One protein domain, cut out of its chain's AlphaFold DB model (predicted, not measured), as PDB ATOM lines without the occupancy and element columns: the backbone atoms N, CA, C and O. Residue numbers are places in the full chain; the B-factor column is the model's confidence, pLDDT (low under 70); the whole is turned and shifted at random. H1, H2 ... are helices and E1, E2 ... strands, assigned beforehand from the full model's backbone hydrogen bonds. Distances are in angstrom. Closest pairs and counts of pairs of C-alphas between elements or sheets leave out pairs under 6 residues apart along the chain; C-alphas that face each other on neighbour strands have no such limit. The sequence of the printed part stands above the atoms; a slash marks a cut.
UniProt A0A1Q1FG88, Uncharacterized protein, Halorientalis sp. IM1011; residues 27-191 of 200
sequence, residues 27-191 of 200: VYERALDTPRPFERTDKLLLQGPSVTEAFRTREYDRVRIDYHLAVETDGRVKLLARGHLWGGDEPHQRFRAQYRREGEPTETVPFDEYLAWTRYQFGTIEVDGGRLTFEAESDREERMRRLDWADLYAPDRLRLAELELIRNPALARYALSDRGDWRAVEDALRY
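What this domain is: This is residues 27 to 191 of the 200 residues of an uncharacterized protein of Halorientalis sp. IM1011 (UniProt A0A1Q1FG88). One wide, twisted sheet of seven strands arches like a trough over helix H3, which runs along the strands in its hollow; H1, H4 and H5 cover the side of H3 away from the sheet. At the other end of H3 sits H2, and at that end of the trough E5 bends, its last part making a two-stranded flap with E6. The 165 printed residues hold five named helices and seven named strands, in the order H1 E1 H2 E2 E3 E4 E5 E6 E7 H3 H4 H5. The class is mixed, and the sheet is antiparallel and branched at E5. The whole is compact, with a radius of gyration of the C-alphas of 16.7 A, and spans 45 by 30 by 27 A.

How they stand to each other: H1, residues 27 to 32, is not on the sheet. E1, residues 38 to 47, is an edge strand and the antiparallel neighbour of E2, residues 62 to 71, with N 44 and O 65 at 2.8 A. Between them H2, residues 49 to 55, is on the sheet. E2 begins a meander, each strand the antiparallel neighbour of the one before, through E3, residues 77 to 86, E4, residues 92 to 101, E5, residues 113 to 128, and E6, residues 131 to 136. N 66 and O 82 are 2.8 A apart, N 81 and O 97 2.8 A, N 96 and O 119 2.8 A, N 131 and O 128 2.8 A. E7, residues 141 to 148, is antiparallel to E5, with N 116 and O 145 at 2.8 A; E6 and E7 lie on the other side of E5 from E4. H3, residues 154 to 167, the hub, is over E2 and E3 at a height of 8.4 A, along the strands. It touches H2 with residues 154 to 155 alone, the closest C-alphas being those of Ala 54 and Ala 154, 5.2 A. H3 touches H1 at Ala 31 and Ile 166, closest C-alphas 5.0 A apart. It forms a helical hairpin with H4, residues 169 to 178, at a steep tilt of 43 degrees, closest C-alphas Leu 165 and Ala 172, 5.4 A. H5, residues 182 to 190, is about perpendicular to H3 at 86 degrees, closest C-alphas Leu 158 and Val 185, 6.4 A. In all five helices every O i to N i+4 pair is within hydrogen-bond range.

Where its parts are: H1 begins at C-alpha 27, (154.240, 145.629, 111.793). E1 is 29.8 A long, E2 29.2 A, E3 28.9 A and E4 29.5 A. E5, 39.4 A, bends by 76 degrees at residue 123. H3 is 19.8 A long, and H5 ends at C-alpha 190, (157.530, 150.278, 111.156).

The domain as a whole: The C-alphas of Glu 107 and Gly 129, the two farthest apart, are 49.9 A apart. The printed part has no cut. The link from E4 to E5, 11 residues, is long. Residue 58 and residues 104 to 108 have pLDDT under 70.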
ATOM      1  N   VAL A  27     154.750 145.423 110.419       95.56
ATOM      2  CA  VAL A  27     154.240 145.629 111.793       95.56
ATOM      3  C   VAL A  27     153.253 144.530 112.193       95.56
ATOM      4  O   VAL A  27     153.276 144.062 113.326       95.56
ATOM      5  N   TYR A  28     152.410 144.096 111.255       95.94
ATOM      6  CA  TYR A  28     151.435 143.039 111.497       95.94
ATOM      7  C   TYR A  28     152.096 141.672 111.726       95.94
ATOM      8  O   TYR A  28     151.741 140.988 112.680       95.94
ATOM      9  N   GLU A  29     153.063 141.288 110.890       95.81
ATOM     10  CA  GLU A  29     153.804 140.025 111.043       95.81
ATOM     11  C   GLU A  29     154.620 140.018 112.338       95.81
ATOM     12  O   GLU A  29     154.544 139.070 113.113       95.81
ATOM     13  N   ARG A  30     155.299 141.126 112.656       96.56
ATOM     14  CA  ARG A  30     156.046 141.277 113.915       96.56
ATOM     15  C   ARG A  30     155.148 141.149 115.144       96.56
ATOM     16  O   ARG A  30     155.555 140.547 116.137       96.56
ATOM     17  N   ALA A  31     153.939 141.709 115.088       95.94
ATOM     18  CA  ALA A  31     152.952 141.567 116.153       95.94
ATOM     19  C   ALA A  31     152.455 140.119 116.283       95.94
ATOM     20  O   ALA A  31     152.363 139.612 117.397       95.94
ATOM     21  N   LEU A  32     152.177 139.455 115.156       95.00
ATOM     22  CA  LEU A  32     151.729 138.062 115.110       95.00
ATOM     23  C   LEU A  32     152.772 137.097 115.690       95.00
ATOM     24  O   LEU A  32     152.414 136.185 116.432       95.00
ATOM     25  N   ASP A  33     154.045 137.337 115.391       96.00
ATOM     26  CA  ASP A  33     155.162 136.497 115.827       96.00
ATOM     27  C   ASP A  33     155.671 136.848 117.236       96.00
ATOM     28  O   ASP A  33     156.588 136.204 117.753       96.00
ATOM     29  N   THR A  34     155.090 137.858 117.895       95.94
ATOM     30  CA  THR A  34     155.457 138.217 119.268       95.94
ATOM     31  C   THR A  34     154.791 137.265 120.269       95.94
ATOM     32  O   THR A  34     153.563 137.247 120.381       95.94
ATOM     33  N   PRO A  35     155.566 136.485 121.049       93.69
ATOM     34  CA  PRO A  35     154.998 135.577 122.034       93.69
ATOM     35  C   PRO A  35     154.411 136.338 123.229       93.69
ATOM     36  O   PRO A  35     154.873 137.420 123.593       93.69
ATOM     37  N   ARG A  36     153.417 135.723 123.880       92.31
ATOM     38  CA  ARG A  36     152.865 136.164 125.171       92.31
ATOM     39  C   ARG A  36     153.344 135.211 126.284       92.31
ATOM     40  O   ARG A  36     153.371 134.002 126.046       92.31
ATOM     41  N   PRO A  37     153.675 135.705 127.489       95.31
ATOM     42  CA  PRO A  37     153.620 137.104 127.900       95.31
ATOM     43  C   PRO A  37     154.709 137.955 127.231       95.31
ATOM     44  O   PRO A  37     155.753 137.445 126.830       95.31
ATOM     45  N   PHE A  38     154.449 139.253 127.130       96.12
ATOM     46  CA  PHE A  38     155.356 140.245 126.561       96.12
ATOM     47  C   PHE A  38     155.546 141.393 127.547       96.12
ATOM     48  O   PHE A  38     154.571 141.866 128.130       96.12
ATOM     49  N   GLU A  39     156.782 141.866 127.701       97.12
ATOM     50  CA  GLU A  39     157.115 143.017 128.536       97.12
ATOM     51  C   GLU A  39     158.202 143.866 127.876       97.12
ATOM     52  O   GLU A  39     159.187 143.341 127.354       97.12
ATOM     53  N   ARG A  40     158.042 145.190 127.937       95.56
ATOM     54  CA  ARG A  40     159.037 146.140 127.438       95.56
ATOM     55  C   ARG A  40     158.997 147.456 128.195       95.56
ATOM     56  O   ARG A  40     157.953 147.904 128.663       95.56
ATOM     57  N   THR A  41     160.144 148.121 128.266       97.06
ATOM     58  CA  THR A  41     160.228 149.522 128.685       97.06
ATOM     59  C   THR A  41     160.493 150.430 127.497       97.06
ATOM     60  O   THR A  41     161.307 150.092 126.642       97.06
ATOM     61  N   ASP A  42     159.883 151.606 127.499       96.44
ATOM     62  CA  ASP A  42     160.116 152.639 126.492       96.44
ATOM     63  C   ASP A  42     160.347 153.994 127.170       96.44
ATOM     64  O   ASP A  42     159.951 154.203 128.319       96.44
ATOM     65  N   LYS A  43     161.028 154.915 126.490       96.25
ATOM     66  CA  LYS A  43     161.313 156.253 127.012       96.25
ATOM     67  C   LYS A  43     160.952 157.298 125.980       96.25
ATOM     68  O   LYS A  43     161.389 157.238 124.838       96.25
ATOM     69  N   LEU A  44     160.217 158.303 126.426       95.62
ATOM     70  CA  LEU A  44     159.847 159.451 125.620       95.62
ATOM     71  C   LEU A  44     160.414 160.718 126.245       95.62
ATOM     72  O   LEU A  44     160.183 160.994 127.423       95.62
ATOM     73  N   LEU A  45     161.119 161.499 125.436       95.12
ATOM     74  CA  LEU A  45     161.523 162.862 125.748       95.12
ATOM     75  C   LEU A  45     161.034 163.747 124.601       95.12
ATOM     76  O   LEU A  45     161.459 163.542 123.468       95.12
ATOM     77  N   LEU A  46     160.154 164.708 124.886       94.38
ATOM     78  CA  LEU A  46     159.745 165.725 123.911       94.38
ATOM     79  C   LEU A  46     160.037 167.117 124.467       94.38
ATOM     80  O   LEU A  46     160.077 167.324 125.683       94.38
ATOM     81  N   GLN A  47     160.257 168.054 123.550       93.19
ATOM     82  CA  GLN A  47     160.522 169.455 123.848       93.19
ATOM     83  C   GLN A  47     159.807 170.350 122.828       93.19
ATOM     84  O   GLN A  47     159.629 169.961 121.673       93.19
ATOM     85  N   GLY A  48     159.424 171.550 123.251       91.56
ATOM     86  CA  GLY A  48     158.797 172.562 122.411       91.56
ATOM     87  C   GLY A  48     157.426 172.134 121.861       91.56
ATOM     88  O   GLY A  48     156.666 171.459 122.558       91.56
ATOM     89  N   PRO A  49     157.093 172.499 120.606       89.81
ATOM     90  CA  PRO A  49     155.756 172.299 120.031       89.81
ATOM     91  C   PRO A  49     155.247 170.851 120.043       89.81
ATOM     92  O   PRO A  49     154.042 170.623 120.153       89.81
ATOM     93  N   SER A  50     156.149 169.865 119.986       91.12
ATOM     94  CA  SER A  50     155.786 168.444 120.028       91.12
ATOM     95  C   SER A  50     155.142 168.028 121.354       91.12
ATOM     96  O   SER A  50     154.396 167.052 121.385       91.12
ATOM     97  N   VAL A  51     155.390 168.755 122.452       91.50
ATOM     98  CA  VAL A  51     154.705 168.516 123.734       91.50
ATOM     99  C   VAL A  51     153.231 168.884 123.618       91.50
ATOM    100  O   VAL A  51     152.366 168.080 123.972       91.50
ATOM    101  N   THR A  52     152.935 170.057 123.055       87.81
ATOM    102  CA  THR A  52     151.559 170.523 122.858       87.81
ATOM    103  C   THR A  52     150.770 169.621 121.927       87.81
ATOM    104  O   THR A  52     149.621 169.297 122.224       87.81
ATOM    105  N   GLU A  53     151.390 169.165 120.842       88.00
ATOM    106  CA  GLU A  53     150.771 168.215 119.918       88.00
ATOM    107  C   GLU A  53     150.457 166.873 120.603       88.00
ATOM    108  O   GLU A  53     149.344 166.356 120.496       88.00
ATOM    109  N   ALA A  54     151.408 166.327 121.368       88.62
ATOM    110  CA  ALA A  54     151.277 165.011 121.984       88.62
ATOM    111  C   ALA A  54     150.299 164.972 123.174       88.62
ATOM    112  O   ALA A  54     149.535 164.010 123.319       88.62
ATOM    113  N   PHE A  55     150.330 166.002 124.025       87.00
ATOM    114  CA  PHE A  55     149.607 166.050 125.301       87.00
ATOM    115  C   PHE A  55     148.414 167.002 125.299       87.00
ATOM    116  O   PHE A  55     147.762 167.154 126.327       87.00
ATOM    117  N   ARG A  56     148.103 167.643 124.164       84.38
ATOM    118  CA  ARG A  56     146.997 168.610 124.049       84.38
ATOM    119  C   ARG A  56     147.062 169.719 125.111       84.38
ATOM    120  O   ARG A  56     146.036 170.251 125.520       84.38
ATOM    121  N   THR A  57     148.273 170.068 125.548       78.50
ATOM    122  CA  THR A  57     148.528 171.061 126.596       78.50
ATOM    123  C   THR A  57     149.384 172.199 126.060       78.50
ATOM    124  O   THR A  57     150.387 171.980 125.382       78.50
ATOM    125  N   ARG A  58     148.990 173.438 126.353       66.50
ATOM    126  CA  ARG A  58     149.803 174.628 126.052       66.50
ATOM    127  C   ARG A  58     150.708 175.026 127.215       66.50
ATOM    128  O   ARG A  58     151.425 176.010 127.110       66.50
ATOM    129  N   GLU A  59     150.631 174.280 128.306       83.25
ATOM    130  CA  GLU A  59     151.142 174.682 129.611       83.25
ATOM    131  C   GLU A  59     152.588 174.253 129.827       83.25
ATOM    132  O   GLU A  59     153.307 174.919 130.560       83.25
ATOM    133  N   TYR A  60     153.017 173.178 129.160       89.56
ATOM    134  CA  TYR A  60     154.346 172.595 129.316       89.56
ATOM    135  C   TYR A  60     155.119 172.615 128.005       89.56
ATOM    136  O   TYR A  60     154.574 172.300 126.943       89.56
ATOM    137  N   ASP A  61     156.414 172.909 128.089       92.75
ATOM    138  CA  ASP A  61     157.324 172.890 126.943       92.75
ATOM    139  C   ASP A  61     158.220 171.646 126.921       92.75
ATOM    140  O   ASP A  61     158.876 171.376 125.915       92.75
ATOM    141  N   ARG A  62     158.262 170.867 128.007       94.19
ATOM    142  CA  ARG A  62     159.106 169.679 128.137       94.19
ATOM    143  C   ARG A  62     158.367 168.549 128.826       94.19
ATOM    144  O   ARG A  62     157.623 168.735 129.786       94.19
ATOM    145  N   VAL A  63     158.639 167.340 128.351       95.06
ATOM    146  CA  VAL A  63     158.083 166.117 128.921       95.06
ATOM    147  C   VAL A  63     159.104 164.997 128.884       95.06
ATOM    148  O   VAL A  63     159.794 164.793 127.885       95.06
ATOM    149  N   ARG A  64     159.170 164.234 129.972       95.81
ATOM    150  CA  ARG A  64     159.935 162.992 130.063       95.81
ATOM    151  C   ARG A  64     159.055 161.912 130.659       95.81
ATOM    152  O   ARG A  64     158.583 162.072 131.782       95.81
ATOM    153  N   ILE A  65     158.890 160.806 129.942       96.88
ATOM    154  CA  ILE A  65     158.076 159.672 130.377       96.88
ATOM    155  C   ILE A  65     158.868 158.388 130.204       96.88
ATOM    156  O   ILE A  65     159.436 158.129 129.147       96.88
ATOM    157  N   ASP A  66     158.876 157.575 131.250       97.81
ATOM    158  CA  ASP A  66     159.260 156.177 131.182       97.81
ATOM    159  C   ASP A  66     157.976 155.340 131.132       97.81
ATOM    160  O   ASP A  66     157.102 155.457 131.999       97.81
ATOM    161  N   TYR A  67     157.875 154.487 130.124       98.25
ATOM    162  CA  TYR A  67     156.786 153.544 129.944       98.25
ATOM    163  C   TYR A  67     157.211 152.139 130.345       98.25
ATOM    164  O   TYR A  67     158.358 151.729 130.163       98.25
ATOM    165  N   HIS A  68     156.244 151.389 130.850       98.25
ATOM    166  CA  HIS A  68     156.309 149.952 131.047       98.25
ATOM    167  C   HIS A  68     155.066 149.334 130.411       98.25
ATOM    168  O   HIS A  68     153.938 149.680 130.769       98.25
ATOM    169  N   LEU A  69     155.302 148.502 129.408       98.00
ATOM    170  CA  LEU A  69     154.325 147.886 128.528       98.00
ATOM    171  C   LEU A  69     154.272 146.399 128.870       98.00
ATOM    172  O   LEU A  69     155.326 145.768 128.941       98.00
ATOM    173  N   ALA A  70     153.076 145.843 129.056       97.00
ATOM    174  CA  ALA A  70     152.910 144.411 129.259       97.00
ATOM    175  C   ALA A  70     151.626 143.851 128.629       97.00
ATOM    176  O   ALA A  70     150.548 144.452 128.741       97.00
ATOM    177  N   VAL A  71     151.759 142.664 128.028       95.62
ATOM    178  CA  VAL A  71     150.655 141.742 127.726       95.62
ATOM    179  C   VAL A  71     150.886 140.466 128.523       95.62
ATOM    180  O   VAL A  71     151.881 139.772 128.322       95.62
ATOM    181  N   GLU A  72     149.971 140.156 129.432       93.38
ATOM    182  CA  GLU A  72     150.041 138.953 130.264       93.38
ATOM    183  C   GLU A  72     149.597 137.702 129.478       93.38
ATOM    184  O   GLU A  72     148.991 137.794 128.407       93.38
ATOM    185  N   THR A  73     149.845 136.507 130.023       90.00
ATOM    186  CA  THR A  73     149.452 135.229 129.394       90.00
ATOM    187  C   THR A  73     147.939 135.110 129.166       90.00
ATOM    188  O   THR A  73     147.517 134.489 128.195       90.00
ATOM    189  N   ASP A  74     147.120 135.727 130.026       88.44
ATOM    190  CA  ASP A  74     145.650 135.780 129.912       88.44
ATOM    191  C   ASP A  74     145.155 136.867 128.930       88.44
ATOM    192  O   ASP A  74     143.953 137.107 128.796       88.44
ATOM    193  N   GLY A  75     146.074 137.554 128.241       87.94
ATOM    194  CA  GLY A  75     145.770 138.636 127.307       87.94
ATOM    195  C   GLY A  75     145.450 139.971 127.980       87.94
ATOM    196  O   GLY A  75     145.004 140.898 127.300       87.94
ATOM    197  N   ARG A  76     145.655 140.105 129.296       91.81
ATOM    198  CA  ARG A  76     145.485 141.382 129.995       91.81
ATOM    199  C   ARG A  76     146.519 142.394 129.526       91.81
ATOM    200  O   ARG A  76     147.717 142.116 129.513       91.81
ATOM    201  N   VAL A  77     146.041 143.593 129.210       93.44
ATOM    202  CA  VAL A  77     146.877 144.715 128.775       93.44
ATOM    203  C   VAL A  77     147.134 145.639 129.952       93.44
ATOM    204  O   VAL A  77     146.210 146.031 130.676       93.44
ATOM    205  N   LYS A  78     148.401 146.013 130.126       95.56
ATOM    206  CA  LYS A  78     148.835 146.960 131.147       95.56
ATOM    207  C   LYS A  78     149.885 147.897 130.568       95.56
ATOM    208  O   LYS A  78     150.978 147.475 130.208       95.56
ATOM    209  N   LEU A  79     149.564 149.185 130.562       97.81
ATOM    210  CA  LEU A  79     150.509 150.257 130.276       97.81
ATOM    211  C   LEU A  79     150.697 151.085 131.543       97.81
ATOM    212  O   LEU A  79     149.731 151.582 132.117       97.81
ATOM    213  N   LEU A  80     151.936 151.245 131.991       98.19
ATOM    214  CA  LEU A  80     152.298 152.159 133.065       98.19
ATOM    215  C   LEU A  80     153.168 153.279 132.493       98.19
ATOM    216  O   LEU A  80     154.278 153.026 132.043       98.19
ATOM    217  N   ALA A  81     152.689 154.512 132.594       97.88
ATOM    218  CA  ALA A  81     153.431 155.723 132.283       97.88
ATOM    219  C   ALA A  81     153.842 156.411 133.589       97.88
ATOM    220  O   ALA A  81     153.027 156.609 134.493       97.88
ATOM    221  N   ARG A  82     155.111 156.785 133.722       97.50
ATOM    222  CA  ARG A  82     155.588 157.640 134.818       97.50
ATOM    223  C   ARG A  82     156.419 158.757 134.229       97.50
ATOM    224  O   ARG A  82     157.269 158.495 133.385       97.50
ATOM    225  N   GLY A  83     156.202 159.983 134.669       96.31
ATOM    226  CA  GLY A  83     156.861 161.087 134.006       96.31
ATOM    227  C   GLY A  83     156.800 162.405 134.734       96.31
ATOM    228  O   GLY A  83     156.255 162.526 135.834       96.31
ATOM    229  N   HIS A  84     157.416 163.370 134.070       96.00
ATOM    230  CA  HIS A  84     157.499 164.754 134.477       96.00
ATOM    231  C   HIS A  84     157.131 165.641 133.290       96.00
ATOM    232  O   HIS A  84     157.560 165.370 132.165       96.00
ATOM    233  N   LEU A  85     156.363 166.685 133.567       94.25
ATOM    234  CA  LEU A  85     155.977 167.762 132.663       94.25
ATOM    235  C   LEU A  85     156.489 169.061 133.289       94.25
ATOM    236  O   LEU A  85     156.283 169.276 134.484       94.25
ATOM    237  N   TRP A  86     157.229 169.874 132.537       94.44
ATOM    238  CA  TRP A  86     157.810 171.109 133.068       94.44
ATOM    239  C   TRP A  86     158.045 172.163 131.996       94.44
ATOM    240  O   TRP A  86     157.894 171.881 130.804       94.44
ATOM    241  N   GLY A  87     158.428 173.353 132.468       88.94
ATOM    242  CA  GLY A  87     158.533 174.576 131.683       88.94
ATOM    243  C   GLY A  87     157.172 175.126 131.267       88.94
ATOM    244  O   GLY A  87     156.145 174.529 131.573       88.94
ATOM    245  N   GLY A  88     157.183 176.278 130.596       85.31
ATOM    246  CA  GLY A  88     155.992 177.117 130.434       85.31
ATOM    247  C   GLY A  88     155.660 177.926 131.694       85.31
ATOM    248  O   GLY A  88     156.534 178.152 132.533       85.31
ATOM    249  N   ASP A  89     154.409 178.381 131.790       81.00
ATOM    250  CA  ASP A  89     153.934 179.276 132.859       81.00
ATOM    251  C   ASP A  89     153.211 178.535 134.008       81.00
ATOM    252  O   ASP A  89     152.882 179.149 135.023       81.00
ATOM    253  N   GLU A  90     152.961 177.226 133.874       78.81
ATOM    254  CA  GLU A  90     152.279 176.411 134.891       78.81
ATOM    255  C   GLU A  90     153.255 175.732 135.875       78.81
ATOM    256  O   GLU A  90     154.410 175.452 135.528       78.81
ATOM    257  N   PRO A  91     152.796 175.385 137.096       87.31
ATOM    258  CA  PRO A  91     153.572 174.583 138.033       87.31
ATOM    259  C   PRO A  91     153.972 173.247 137.415       87.31
ATOM    260  O   PRO A  91     153.153 172.538 136.827       87.31
ATOM    261  N   HIS A  92     155.230 172.849 137.597       94.56
ATOM    262  CA  HIS A  92     155.696 171.588 137.045       94.56
ATOM    263  C   HIS A  92     154.961 170.411 137.683       94.56
ATOM    264  O   HIS A  92     154.559 170.437 138.847       94.56
ATOM    265  N   GLN A  93     154.829 169.327 136.930       94.69
ATOM    266  CA  GLN A  93     154.030 168.190 137.342       94.69
ATOM    267  C   GLN A  93     154.839 166.899 137.278       94.69
ATOM    268  O   GLN A  93     155.467 166.570 136.272       94.69
ATOM    269  N   ARG A  94     154.759 166.104 138.346       96.44
ATOM    270  CA  ARG A  94     155.154 164.693 138.349       96.44
ATOM    271  C   ARG A  94     153.907 163.831 138.337       96.44
ATOM    272  O   ARG A  94     153.028 164.011 139.178       96.44
ATOM    273  N   PHE A  95     153.865 162.829 137.467       95.81
ATOM    274  CA  PHE A  95     152.715 161.939 137.367       95.81
ATOM    275  C   PHE A  95     153.091 160.462 137.237       95.81
ATOM    276  O   PHE A  95     154.214 160.072 136.900       95.81
ATOM    277  N   ARG A  96     152.101 159.623 137.525       97.50
ATOM    278  CA  ARG A  96     152.078 158.193 137.263       97.50
ATOM    279  C   ARG A  96     150.675 157.828 136.791       97.50
ATOM    280  O   ARG A  96     149.730 158.003 137.550       97.50
ATOM    281  N   ALA A  97     150.555 157.313 135.578       96.69
ATOM    282  CA  ALA A  97     149.308 156.830 135.005       96.69
ATOM    283  C   ALA A  97     149.423 155.339 134.695       96.69
ATOM    284  O   ALA A  97     150.477 154.853 134.288       96.69
ATOM    285  N   GLN A  98     148.347 154.599 134.913       97.56
ATOM    286  CA  GLN A  98     148.257 153.195 134.571       97.56
ATOM    287  C   GLN A  98     146.957 152.923 133.836       97.56
ATOM    288  O   GLN A  98     145.882 153.096 134.404       97.56
ATOM    289  N   TYR A  99     147.088 152.429 132.614       95.62
ATOM    290  CA  TYR A  99     145.988 152.024 131.757       95.62
ATOM    291  C   TYR A  99     145.887 150.506 131.780       95.62
ATOM    292  O   TYR A  99     146.895 149.800 131.662       95.62
ATOM    293  N   ARG A 100     144.674 149.999 131.983       92.62
ATOM    294  CA  ARG A 100     144.401 148.565 132.038       92.62
ATOM    295  C   ARG A 100     143.201 148.214 131.183       92.62
ATOM    296  O   ARG A 100     142.232 148.971 131.125       92.62
ATOM    297  N   ARG A 101     143.252 147.010 130.624       88.31
ATOM    298  CA  ARG A 101     142.107 146.348 130.006       88.31
ATOM    299  C   ARG A 101     142.129 144.864 130.351       88.31
ATOM    300  O   ARG A 101     143.198 144.254 130.385       88.31
ATOM    301  N   GLU A 102     140.961 144.312 130.660       83.00
ATOM    302  CA  GLU A 102     140.812 142.907 131.060       83.00
ATOM    303  C   GLU A 102     141.162 141.942 129.914       83.00
ATOM    304  O   GLU A 102     141.119 142.333 128.744       83.00
ATOM    305  N   GLY A 103     141.562 140.713 130.273       73.12
ATOM    306  CA  GLY A 103     141.972 139.629 129.365       73.12
ATOM    307  C   GLY A 103     140.799 138.878 128.718       73.12
ATOM    308  O   GLY A 103     139.652 139.279 128.876       73.12
ATOM    309  N   GLU A 104     141.069 137.824 127.940       67.38
ATOM    310  CA  GLU A 104     140.017 137.051 127.242       67.38
ATOM    311  C   GLU A 104     138.926 136.478 128.181       67.38
ATOM    312  O   GLU A 104     139.228 136.134 129.323       67.38
ATOM    313  N   PRO A 105     137.683 136.279 127.691       54.69
ATOM    314  CA  PRO A 105     137.120 136.788 126.445       54.69
ATOM    315  C   PRO A 105     136.467 138.144 126.727       54.69
ATOM    316  O   PRO A 105     135.345 138.213 127.223       54.69
ATOM    317  N   THR A 106     137.140 139.254 126.424       55.62
ATOM    318  CA  THR A 106     136.406 140.518 126.422       55.62
ATOM    319  C   THR A 106     135.508 140.535 125.191       55.62
ATOM    320  O   THR A 106     136.012 140.614 124.074       55.62
ATOM    321  N   GLU A 107     134.192 140.551 125.394       56.72
ATOM    322  CA  GLU A 107     133.198 140.955 124.380       56.72
ATOM    323  C   GLU A 107     133.390 142.422 123.932       56.72
ATOM    324  O   GLU A 107     132.675 142.916 123.066       56.72
ATOM    325  N   THR A 108     134.351 143.140 124.524       64.50
ATOM    326  CA  THR A 108     134.638 144.539 124.218       64.50
ATOM    327  C   THR A 108     135.534 144.668 122.990       64.50
ATOM    328  O   THR A 108     136.522 143.949 122.813       64.50
ATOM    329  N   VAL A 109     135.201 145.630 122.136       76.94
ATOM    330  CA  VAL A 109     135.968 145.967 120.935       76.94
ATOM    331  C   VAL A 109     137.293 146.629 121.352       76.94
ATOM    332  O   VAL A 109     137.292 147.464 122.258       76.94
ATOM    333  N   PRO A 110     138.453 146.281 120.755       82.50
ATOM    334  CA  PRO A 110     139.694 147.009 121.005       82.50
ATOM    335  C   PRO A 110     139.584 148.506 120.733       82.50
ATOM    336  O   PRO A 110     138.839 148.935 119.848       82.50
ATOM    337  N   PHE A 111     140.368 149.285 121.480       88.50
ATOM    338  CA  PHE A 111     140.409 150.749 121.404       88.50
ATOM    339  C   PHE A 111     139.059 151.431 121.672       88.50
ATOM    340  O   PHE A 111     138.749 152.457 121.075       88.50
ATOM    341  N   ASP A 112     138.237 150.825 122.524       87.12
ATOM    342  CA  ASP A 112     137.022 151.442 123.050       87.12
ATOM    343  C   ASP A 112     137.379 152.244 124.311       87.12
ATOM    344  O   ASP A 112     137.921 153.346 124.206       87.12
ATOM    345  N   GLU A 113     137.240 151.636 125.491       89.19
ATOM    346  CA  GLU A 113     137.599 152.247 126.771       89.19
ATOM    347  C   GLU A 113     138.787 151.563 127.464       89.19
ATOM    348  O   GLU A 113     138.975 150.341 127.414       89.19
ATOM    349  N   TYR A 114     139.543 152.360 128.222       91.31
ATOM    350  CA  TYR A 114     140.581 151.892 129.138       91.31
ATOM    351  C   TYR A 114     140.320 152.386 130.557       91.31
ATOM    352  O   TYR A 114     139.994 153.554 130.781       91.31
ATOM    353  N   LEU A 115     140.537 151.515 131.547       93.75
ATOM    354  CA  LEU A 115     140.552 151.940 132.944       93.75
ATOM    355  C   LEU A 115     141.893 152.618 133.236       93.75
ATOM    356  O   LEU A 115     142.935 151.959 133.252       93.75
ATOM    357  N   ALA A 116     141.851 153.920 133.489       95.94
ATOM    358  CA  ALA A 116     143.000 154.743 133.823       95.94
ATOM    359  C   ALA A 116     143.006 155.073 135.319       95.94
ATOM    360  O   ALA A 116     142.096 155.723 135.837       95.94
ATOM    361  N   TRP A 117     144.056 154.649 136.018       97.56
ATOM    362  CA  TRP A 117     144.406 155.177 137.334       97.56
ATOM    363  C   TRP A 117     145.541 156.178 137.172       97.56
ATOM    364  O   TRP A 117     146.598 155.826 136.650       97.56
ATOM    365  N   THR A 118     145.346 157.401 137.647       95.75
ATOM    366  CA  THR A 118     146.329 158.476 137.532       95.75
ATOM    367  C   THR A 118     146.588 159.085 138.891       95.75
ATOM    368  O   THR A 118     145.671 159.398 139.644       95.75
ATOM    369  N   ARG A 119     147.864 159.299 139.178       97.12
ATOM    370  CA  ARG A 119     148.360 159.974 140.364       97.12
ATOM    371  C   ARG A 119     149.312 161.069 139.947       97.12
ATOM    372  O   ARG A 119     150.265 160.785 139.223       97.12
ATOM    373  N   TYR A 120     149.113 162.278 140.439       95.44
ATOM    374  CA  TYR A 120     149.978 163.402 140.106       95.44
ATOM    375  C   TYR A 120     150.227 164.305 141.311       95.44
ATOM    376  O   TYR A 120     149.600 164.169 142.360       95.44
ATOM    377  N   GLN A 121     151.236 165.154 141.174       96.50
ATOM    378  CA  GLN A 121     151.657 166.113 142.180       96.50
ATOM    379  C   GLN A 121     152.365 167.270 141.481       96.50
ATOM    380  O   GLN A 121     153.204 167.026 140.609       96.50
ATOM    381  N   PHE A 122     152.040 168.495 141.878       95.69
ATOM    382  CA  PHE A 122     152.702 169.708 141.407       95.69
ATOM    383  C   PHE A 122     153.890 170.091 142.288       95.69
ATOM    384  O   PHE A 122     153.935 169.762 143.483       95.69
ATOM    385  N   GLY A 123     154.847 170.780 141.684       94.19
ATOM    386  CA  GLY A 123     156.051 171.265 142.333       94.19
ATOM    387  C   GLY A 123     157.008 171.908 141.339       94.19
ATOM    388  O   GLY A 123     156.594 172.325 140.260       94.19
ATOM    389  N   THR A 124     158.291 171.915 141.679       93.62
ATOM    390  CA  THR A 124     159.356 172.477 140.846       93.62
ATOM    391  C   THR A 124     160.308 171.384 140.370       93.62
ATOM    392  O   THR A 124     160.483 170.335 140.992       93.62
ATOM    393  N   ILE A 125     160.901 171.615 139.200       94.62
ATOM    394  CA  ILE A 125     161.831 170.706 138.535       94.62
ATOM    395  C   ILE A 125     163.092 171.478 138.226       94.62
ATOM    396  O   ILE A 125     163.056 172.482 137.518       94.62
ATOM    397  N   GLU A 126     164.199 170.925 138.692       91.50
ATOM    398  CA  GLU A 126     165.536 171.383 138.365       91.50
ATOM    399  C   GLU A 126     166.229 170.322 137.516       91.50
ATOM    400  O   GLU A 126     166.119 169.116 137.767       91.50
ATOM    401  N   VAL A 127     166.940 170.776 136.485       90.06
ATOM    402  CA  VAL A 127     167.738 169.911 135.618       90.06
ATOM    403  C   VAL A 127     169.186 170.357 135.712       90.06
ATOM    404  O   VAL A 127     169.559 171.370 135.127       90.06
ATOM    405  N   ASP A 128     169.997 169.578 136.422       88.44
ATOM    406  CA  ASP A 128     171.431 169.823 136.577       88.44
ATOM    407  C   ASP A 128     172.231 168.637 136.030       88.44
ATOM    408  O   ASP A 128     171.958 167.481 136.360       88.44
ATOM    409  N   GLY A 129     173.180 168.899 135.130       82.38
ATOM    410  CA  GLY A 129     174.023 167.859 134.523       82.38
ATOM    411  C   GLY A 129     173.256 166.696 133.867       82.38
ATOM    412  O   GLY A 129     173.753 165.573 133.829       82.38
ATOM    413  N   GLY A 130     172.023 166.925 133.397       80.50
ATOM    414  CA  GLY A 130     171.141 165.885 132.840       80.50
ATOM    415  C   GLY A 130     170.363 165.063 133.881       80.50
ATOM    416  O   GLY A 130     169.566 164.190 133.516       80.50
ATOM    417  N   ARG A 131     170.540 165.346 135.174       87.56
ATOM    418  CA  ARG A 131     169.741 164.785 136.264       87.56
ATOM    419  C   ARG A 131     168.527 165.672 136.518       87.56
ATOM    420  O   ARG A 131     168.662 166.862 136.767       87.56
ATOM    421  N   LEU A 132     167.347 165.061 136.479       91.81
ATOM    422  CA  LEU A 132     166.085 165.711 136.817       91.81
ATOM    423  C   LEU A 132     165.787 165.482 138.301       91.81
ATOM    424  O   LEU A 132     165.704 164.330 138.739       91.81
ATOM    425  N   THR A 133     165.604 166.569 139.044       93.25
ATOM    426  CA  THR A 133     165.163 166.564 140.444       93.25
ATOM    427  C   THR A 133     163.785 167.212 140.529       93.25
ATOM    428  O   THR A 133     163.524 168.183 139.829       93.25
ATOM    429  N   PHE A 134     162.891 166.650 141.347       94.81
ATOM    430  CA  PHE A 134     161.540 167.169 141.569       94.81
ATOM    431  C   PHE A 134     161.347 167.469 143.053       94.81
ATOM    432  O   PHE A 134     161.473 166.558 143.880       94.81
ATOM    433  N   GLU A 135     161.000 168.710 143.363       94.75
ATOM    434  CA  GLU A 135     160.611 169.163 144.694       94.75
ATOM    435  C   GLU A 135     159.099 169.375 144.720       94.75
ATOM    436  O   GLU A 135     158.548 170.057 143.866       94.75
ATOM    437  N   ALA A 136     158.410 168.725 145.657       93.94
ATOM    438  CA  ALA A 136     156.958 168.789 145.735       93.94
ATOM    439  C   ALA A 136     156.497 170.040 146.487       93.94
ATOM    440  O   ALA A 136     156.958 170.279 147.599       93.94
ATOM    441  N   GLU A 137     155.510 170.742 145.938       94.62
ATOM    442  CA  GLU A 137     154.919 171.942 146.560       94.62
ATOM    443  C   GLU A 137     153.430 171.774 146.876       94.62
ATOM    444  O   GLU A 137     152.818 172.602 147.541       94.62
ATOM    445  N   SER A 138     152.838 170.678 146.405       92.94
ATOM    446  CA  SER A 138     151.430 170.351 146.607       92.94
ATOM    447  C   SER A 138     151.264 168.950 147.174       92.94
ATOM    448  O   SER A 138     152.151 168.093 147.066       92.94
ATOM    449  N   ASP A 139     150.087 168.700 147.737       94.44
ATOM    450  CA  ASP A 139     149.658 167.351 148.059       94.44
ATOM    451  C   ASP A 139     149.456 166.515 146.796       94.44
ATOM    452  O   ASP A 139     149.270 166.995 145.677       94.44
ATOM    453  N   ARG A 140     149.521 165.204 146.985       94.81
ATOM    454  CA  ARG A 140     149.322 164.244 145.910       94.81
ATOM    455  C   ARG A 140     147.836 164.046 145.646       94.81
ATOM    456  O   ARG A 140     147.084 163.714 146.557       94.81
ATOM    457  N   GLU A 141     147.462 164.104 144.376       95.94
ATOM    458  CA  GLU A 141     146.120 163.769 143.912       95.94
ATOM    459  C   GLU A 141     146.094 162.404 143.218       95.94
ATOM    460  O   GLU A 141     147.038 162.015 142.523       95.94
ATOM    461  N   GLU A 142     144.989 161.677 143.391       96.50
ATOM    462  CA  GLU A 142     144.730 160.383 142.759       96.50
ATOM    463  C   GLU A 142     143.332 160.352 142.143       96.50
ATOM    464  O   GLU A 142     142.370 160.866 142.711       96.50
ATOM    465  N   ARG A 143     143.218 159.759 140.953       95.44
ATOM    466  CA  ARG A 143     141.974 159.673 140.184       95.44
ATOM    467  C   ARG A 143     141.885 158.328 139.476       95.44
ATOM    468  O   ARG A 143     142.889 157.795 139.007       95.44
ATOM    469  N   MET A 144     140.671 157.805 139.358       96.00
ATOM    470  CA  MET A 144     140.359 156.628 138.551       96.00
ATOM    471  C   MET A 144     139.226 156.977 137.592       96.00
ATOM    472  O   MET A 144     138.224 157.549 138.019       96.00
ATOM    473  N   ARG A 145     139.403 156.692 136.301       94.31
ATOM    474  CA  ARG A 145     138.444 157.027 135.239       94.31
ATOM    475  C   ARG A 145     138.441 155.946 134.166       94.31
ATOM    476  O   ARG A 145     139.465 155.305 133.945       94.31
ATOM    477  N   ARG A 146     137.307 155.766 133.492       92.38
ATOM    478  CA  ARG A 146     137.292 155.154 132.161       92.38
ATOM    479  C   ARG A 146     137.573 156.261 131.155       92.38
ATOM    480  O   ARG A 146     137.035 157.355 131.310       92.38
ATOM    481  N   LEU A 147     138.501 156.009 130.244       93.50
ATOM    482  CA  LEU A 147     138.862 156.934 129.179       93.50
ATOM    483  C   LEU A 147     138.586 156.260 127.849       93.50
ATOM    484  O   LEU A 147     139.077 155.150 127.618       93.50
ATOM    485  N   ASP A 148     137.863 156.965 126.991       93.00
ATOM    486  CA  ASP A 148     137.723 156.596 125.594       93.00
ATOM    487  C   ASP A 148     139.079 156.687 124.893       93.00
ATOM    488  O   ASP A 148     139.943 157.499 125.247       93.00
ATOM    489  N   TRP A 149     139.265 155.889 123.844       92.56
ATOM    490  CA  TRP A 149     140.470 155.935 123.018       92.56
ATOM    491  C   TRP A 149     140.836 157.353 122.575       92.56
ATOM    492  O   TRP A 149     141.994 157.750 122.679       92.56
ATOM    493  N   ALA A 150     139.853 158.150 122.147       91.38
ATOM    494  CA  ALA A 150     140.065 159.522 121.687       91.38
ATOM    495  C   ALA A 150     140.553 160.480 122.793       91.38
ATOM    496  O   ALA A 150     141.175 161.504 122.492       91.38
ATOM    497  N   ASP A 151     140.341 160.148 124.066       92.75
ATOM    498  CA  ASP A 151     140.745 160.969 125.213       92.75
ATOM    499  C   ASP A 151     142.159 160.653 125.709       92.75
ATOM    500  O   ASP A 151     142.759 161.441 126.440       92.75
ATOM    501  N   LEU A 152     142.748 159.546 125.254       93.50
ATOM    502  CA  LEU A 152     144.125 159.182 125.575       93.50
ATOM    503  C   LEU A 152     145.136 160.059 124.830       93.50
ATOM    504  O   LEU A 152     144.978 160.389 123.649       93.50
ATOM    505  N   TYR A 153     146.234 160.425 125.493       94.19
ATOM    506  CA  TYR A 153     147.311 161.171 124.841       94.19
ATOM    507  C   TYR A 153     147.923 160.367 123.692       94.19
ATOM    508  O   TYR A 153     147.981 159.138 123.733       94.19
ATOM    509  N   ALA A 154     148.376 161.054 122.637       93.31
ATOM    510  CA  ALA A 154     148.891 160.384 121.441       93.31
ATOM    511  C   ALA A 154     150.046 159.406 121.749       93.31
ATOM    512  O   ALA A 154     150.033 158.293 121.216       93.31
ATOM    513  N   PRO A 155     150.989 159.732 122.658       94.75
ATOM    514  CA  PRO A 155     152.005 158.777 123.067       94.75
ATOM    515  C   PRO A 155     151.443 157.519 123.723       94.75
ATOM    516  O   PRO A 155     151.891 156.431 123.369       94.75
ATOM    517  N   ASP A 156     150.466 157.657 124.625       96.12
ATOM    518  CA  ASP A 156     149.834 156.532 125.324       96.12
ATOM    519  C   ASP A 156     149.083 155.631 124.340       96.12
ATOM    520  O   ASP A 156     149.242 154.410 124.377       96.12
ATOM    521  N   ARG A 157     148.333 156.235 123.404       95.75
ATOM    522  CA  ARG A 157     147.638 155.516 122.327       95.75
ATOM    523  C   ARG A 157     148.590 154.648 121.522       95.75
ATOM    524  O   ARG A 157     148.306 153.475 121.329       95.75
ATOM    525  N   LEU A 158     149.741 155.173 121.103       96.62
ATOM    526  CA  LEU A 158     150.697 154.386 120.320       96.62
ATOM    527  C   LEU A 158     151.179 153.133 121.075       96.62
ATOM    528  O   LEU A 158     151.245 152.055 120.490       96.62
ATOM    529  N   ARG A 159     151.467 153.250 122.379       97.38
ATOM    530  CA  ARG A 159     151.901 152.102 123.201       97.38
ATOM    531  C   ARG A 159     150.752 151.129 123.460       97.38
ATOM    532  O   ARG A 159     150.970 149.925 123.493       97.38
ATOM    533  N   LEU A 160     149.523 151.615 123.623       96.81
ATOM    534  CA  LEU A 160     148.347 150.746 123.729       96.81
ATOM    535  C   LEU A 160     148.039 150.037 122.403       96.81
ATOM    536  O   LEU A 160     147.675 148.868 122.431       96.81
ATOM    537  N   ALA A 161     148.256 150.687 121.257       96.81
ATOM    538  CA  ALA A 161     148.164 150.057 119.942       96.81
ATOM    539  C   ALA A 161     149.163 148.905 119.788       96.81
ATOM    540  O   ALA A 161     148.763 147.822 119.370       96.81
ATOM    541  N   GLU A 162     150.423 149.104 120.193       97.44
ATOM    542  CA  GLU A 162     151.442 148.043 120.261       97.44
ATOM    543  C   GLU A 162     150.944 146.845 121.091       97.44
ATOM    544  O   GLU A 162     150.931 145.711 120.613       97.44
ATOM    545  N   LEU A 163     150.447 147.098 122.307       96.56
ATOM    546  CA  LEU A 163     149.966 146.048 123.210       96.56
ATOM    547  C   LEU A 163     148.736 145.299 122.675       96.56
ATOM    548  O   LEU A 163     148.657 144.079 122.798       96.56
ATOM    549  N   GLU A 164     147.773 146.001 122.082       95.44
ATOM    550  CA  GLU A 164     146.573 145.377 121.511       95.44
ATOM    551  C   GLU A 164     146.893 144.573 120.246       95.44
ATOM    552  O   GLU A 164     146.299 143.515 120.029       95.44
ATOM    553  N   LEU A 165     147.870 145.020 119.448       95.81
ATOM    554  CA  LEU A 165     148.380 144.255 118.312       95.81
ATOM    555  C   LEU A 165     149.036 142.950 118.765       95.81
ATOM    556  O   LEU A 165     148.803 141.929 118.136       95.81
ATOM    557  N   ILE A 166     149.782 142.944 119.870       95.25
ATOM    558  CA  ILE A 166     150.344 141.707 120.444       95.25
ATOM    559  C   ILE A 166     149.236 140.831 121.046       95.25
ATOM    560  O   ILE A 166     149.264 139.603 120.952       95.25
ATOM    561  N   ARG A 167     148.233 141.448 121.681       92.44
ATOM    562  CA  ARG A 167     147.119 140.730 122.308       92.44
ATOM    563  C   ARG A 167     146.281 139.970 121.280       92.44
ATOM    564  O   ARG A 167     145.987 138.799 121.514       92.44
ATOM    565  N   ASN A 168     145.843 140.642 120.214       91.94
ATOM    566  CA  ASN A 168     145.029 140.075 119.138       91.94
ATOM    567  C   ASN A 168     145.287 140.845 117.823       91.94
ATOM    568  O   ASN A 168     144.544 141.783 117.508       91.94
ATOM    569  N   PRO A 169     146.312 140.449 117.042       93.38
ATOM    570  CA  PRO A 169     146.762 141.211 115.877       93.38
ATOM    571  C   PRO A 169     145.662 141.462 114.844       93.38
ATOM    572  O   PRO A 169     145.526 142.574 114.331       93.38
ATOM    573  N   ALA A 170     144.855 140.439 114.541       92.56
ATOM    574  CA  ALA A 170     143.826 140.511 113.508       92.56
ATOM    575  C   ALA A 170     142.712 141.497 113.883       92.56
ATOM    576  O   ALA A 170     142.380 142.385 113.092       92.56
ATOM    577  N   LEU A 171     142.168 141.383 115.100       92.00
ATOM    578  CA  LEU A 171     141.093 142.261 115.556       92.00
ATOM    579  C   LEU A 171     141.589 143.693 115.781       92.00
ATOM    580  O   LEU A 171     140.897 144.640 115.417       92.00
ATOM    581  N   ALA A 172     142.796 143.863 116.328       93.50
ATOM    582  CA  ALA A 172     143.399 145.177 116.520       93.50
ATOM    583  C   ALA A 172     143.647 145.890 115.183       93.50
ATOM    584  O   ALA A 172     143.252 147.042 115.015       93.50
ATOM    585  N   ARG A 173     144.224 145.198 114.191       95.12
ATOM    586  CA  ARG A 173     144.421 145.764 112.850       95.12
ATOM    587  C   ARG A 173     143.099 146.166 112.208       95.12
ATOM    588  O   ARG A 173     143.012 147.263 111.657       95.12
ATOM    589  N   TYR A 174     142.080 145.308 112.285       94.06
ATOM    590  CA  TYR A 174     140.747 145.625 111.774       94.06
ATOM    591  C   TYR A 174     140.186 146.886 112.442       94.06
ATOM    592  O   TYR A 174     139.835 147.839 111.752       94.06
ATOM    593  N   ALA A 175     140.199 146.935 113.775       93.56
ATOM    594  CA  ALA A 175     139.634 148.038 114.544       93.56
ATOM    595  C   ALA A 175     140.394 149.369 114.357       93.56
ATOM    596  O   ALA A 175     139.782 150.433 114.405       93.56
ATOM    597  N   LEU A 176     141.714 149.334 114.131       95.25
ATOM    598  CA  LEU A 176     142.493 150.521 113.753       95.25
ATOM    599  C   LEU A 176     142.210 150.958 112.313       95.25
ATOM    600  O   LEU A 176     142.213 152.152 112.026       95.25
ATOM    601  N   SER A 177     141.989 150.008 111.402       95.56
ATOM    602  CA  SER A 177     141.699 150.310 109.997       95.56
ATOM    603  C   SER A 177     140.325 150.957 109.848       95.56
ATOM    604  O   SER A 177     140.211 151.975 109.174       95.56
ATOM    605  N   ASP A 178     139.313 150.411 110.526       95.06
ATOM    606  CA  ASP A 178     137.946 150.944 110.545       95.06
ATOM    607  C   ASP A 178     137.896 152.384 111.084       95.06
ATOM    608  O   ASP A 178     137.218 153.245 110.531       95.06
ATOM    609  N   ARG A 179     138.721 152.685 112.098       92.75
ATOM    610  CA  ARG A 179     138.877 154.038 112.658       92.75
ATOM    611  C   ARG A 179     139.772 154.972 111.833       92.75
ATOM    612  O   ARG A 179     139.843 156.158 112.140       92.75
ATOM    613  N   GLY A 180     140.474 154.470 110.815       94.19
ATOM    614  CA  GLY A 180     141.439 155.246 110.022       94.19
ATOM    615  C   GLY A 180     142.795 155.496 110.701       94.19
ATOM    616  O   GLY A 180     143.639 156.191 110.138       94.19
ATOM    617  N   ASP A 181     143.043 154.897 111.866       94.31
ATOM    618  CA  ASP A 181     144.267 155.067 112.661       94.31
ATOM    619  C   ASP A 181     145.404 154.118 112.228       94.31
ATOM    620  O   ASP A 181     146.568 154.349 112.566       94.31
ATOM    621  N   TRP A 182     145.096 153.052 111.469       95.75
ATOM    622  CA  TRP A 182     146.062 151.993 111.129       95.75
ATOM    623  C   TRP A 182     147.357 152.526 110.519       95.75
ATOM    624  O   TRP A 182     148.436 152.164 110.978       95.75
ATOM    625  N   ARG A 183     147.270 153.413 109.523       96.06
ATOM    626  CA  ARG A 183     148.454 153.918 108.815       96.06
ATOM    627  C   ARG A 183     149.388 154.704 109.735       96.06
ATOM    628  O   ARG A 183     150.597 154.536 109.654       96.06
ATOM    629  N   ALA A 184     148.832 155.526 110.625       94.38
ATOM    630  CA  ALA A 184     149.624 156.302 111.575       94.38
ATOM    631  C   ALA A 184     150.338 155.394 112.590       94.38
ATOM    632  O   ALA A 184     151.514 155.604 112.886       94.38
ATOM    633  N   VAL A 185     149.649 154.359 113.086       95.88
ATOM    634  CA  VAL A 185     150.245 153.345 113.972       95.88
ATOM    635  C   VAL A 185     151.326 152.554 113.239       95.88
ATOM    636  O   VAL A 185     152.427 152.383 113.760       95.88
ATOM    637  N   GLU A 186     151.036 152.096 112.024       96.00
ATOM    638  CA  GLU A 186     151.970 151.337 111.202       96.00
ATOM    639  C   GLU A 186     153.242 152.141 110.919       96.00
ATOM    640  O   GLU A 186     154.334 151.654 111.196       96.00
ATOM    641  N   ASP A 187     153.119 153.378 110.435       95.00
ATOM    642  CA  ASP A 187     154.267 154.235 110.131       95.00
ATOM    643  C   ASP A 187     155.113 154.512 111.391       95.00
ATOM    644  O   ASP A 187     156.344 154.477 111.327       95.00
ATOM    645  N   ALA A 188     154.478 154.707 112.553       94.19
ATOM    646  CA  ALA A 188     155.172 154.950 113.819       94.19
ATOM    647  C   ALA A 188     155.920 153.715 114.364       94.19
ATOM    648  O   ALA A 188     156.957 153.862 115.016       94.19
ATOM    649  N   LEU A 189     155.420 152.500 114.112       95.25
ATOM    650  CA  LEU A 189     156.028 151.252 114.600       95.25
ATOM    651  C   LEU A 189     156.945 150.575 113.570       95.25
ATOM    652  O   LEU A 189     157.783 149.753 113.960       95.25
ATOM    653  N   ARG A 190     156.827 150.926 112.279       93.50
ATOM    654  CA  ARG A 190     157.530 150.278 111.156       93.50
ATOM    655  C   ARG A 190     159.022 150.137 111.414       93.50
ATOM    656  O   ARG A 190     159.558 149.046 111.273       93.50
ATOM    657  N   TYR A 191     159.666 151.220 111.840       87.94
ATOM    658  CA  TYR A 191     161.114 151.265 112.053       87.94
ATOM    659  C   TYR A 191     161.520 151.215 113.522       87.94
ATOM    660  O   TYR A 191     162.702 151.352 113.817       87.94
TER     661      TYR A 191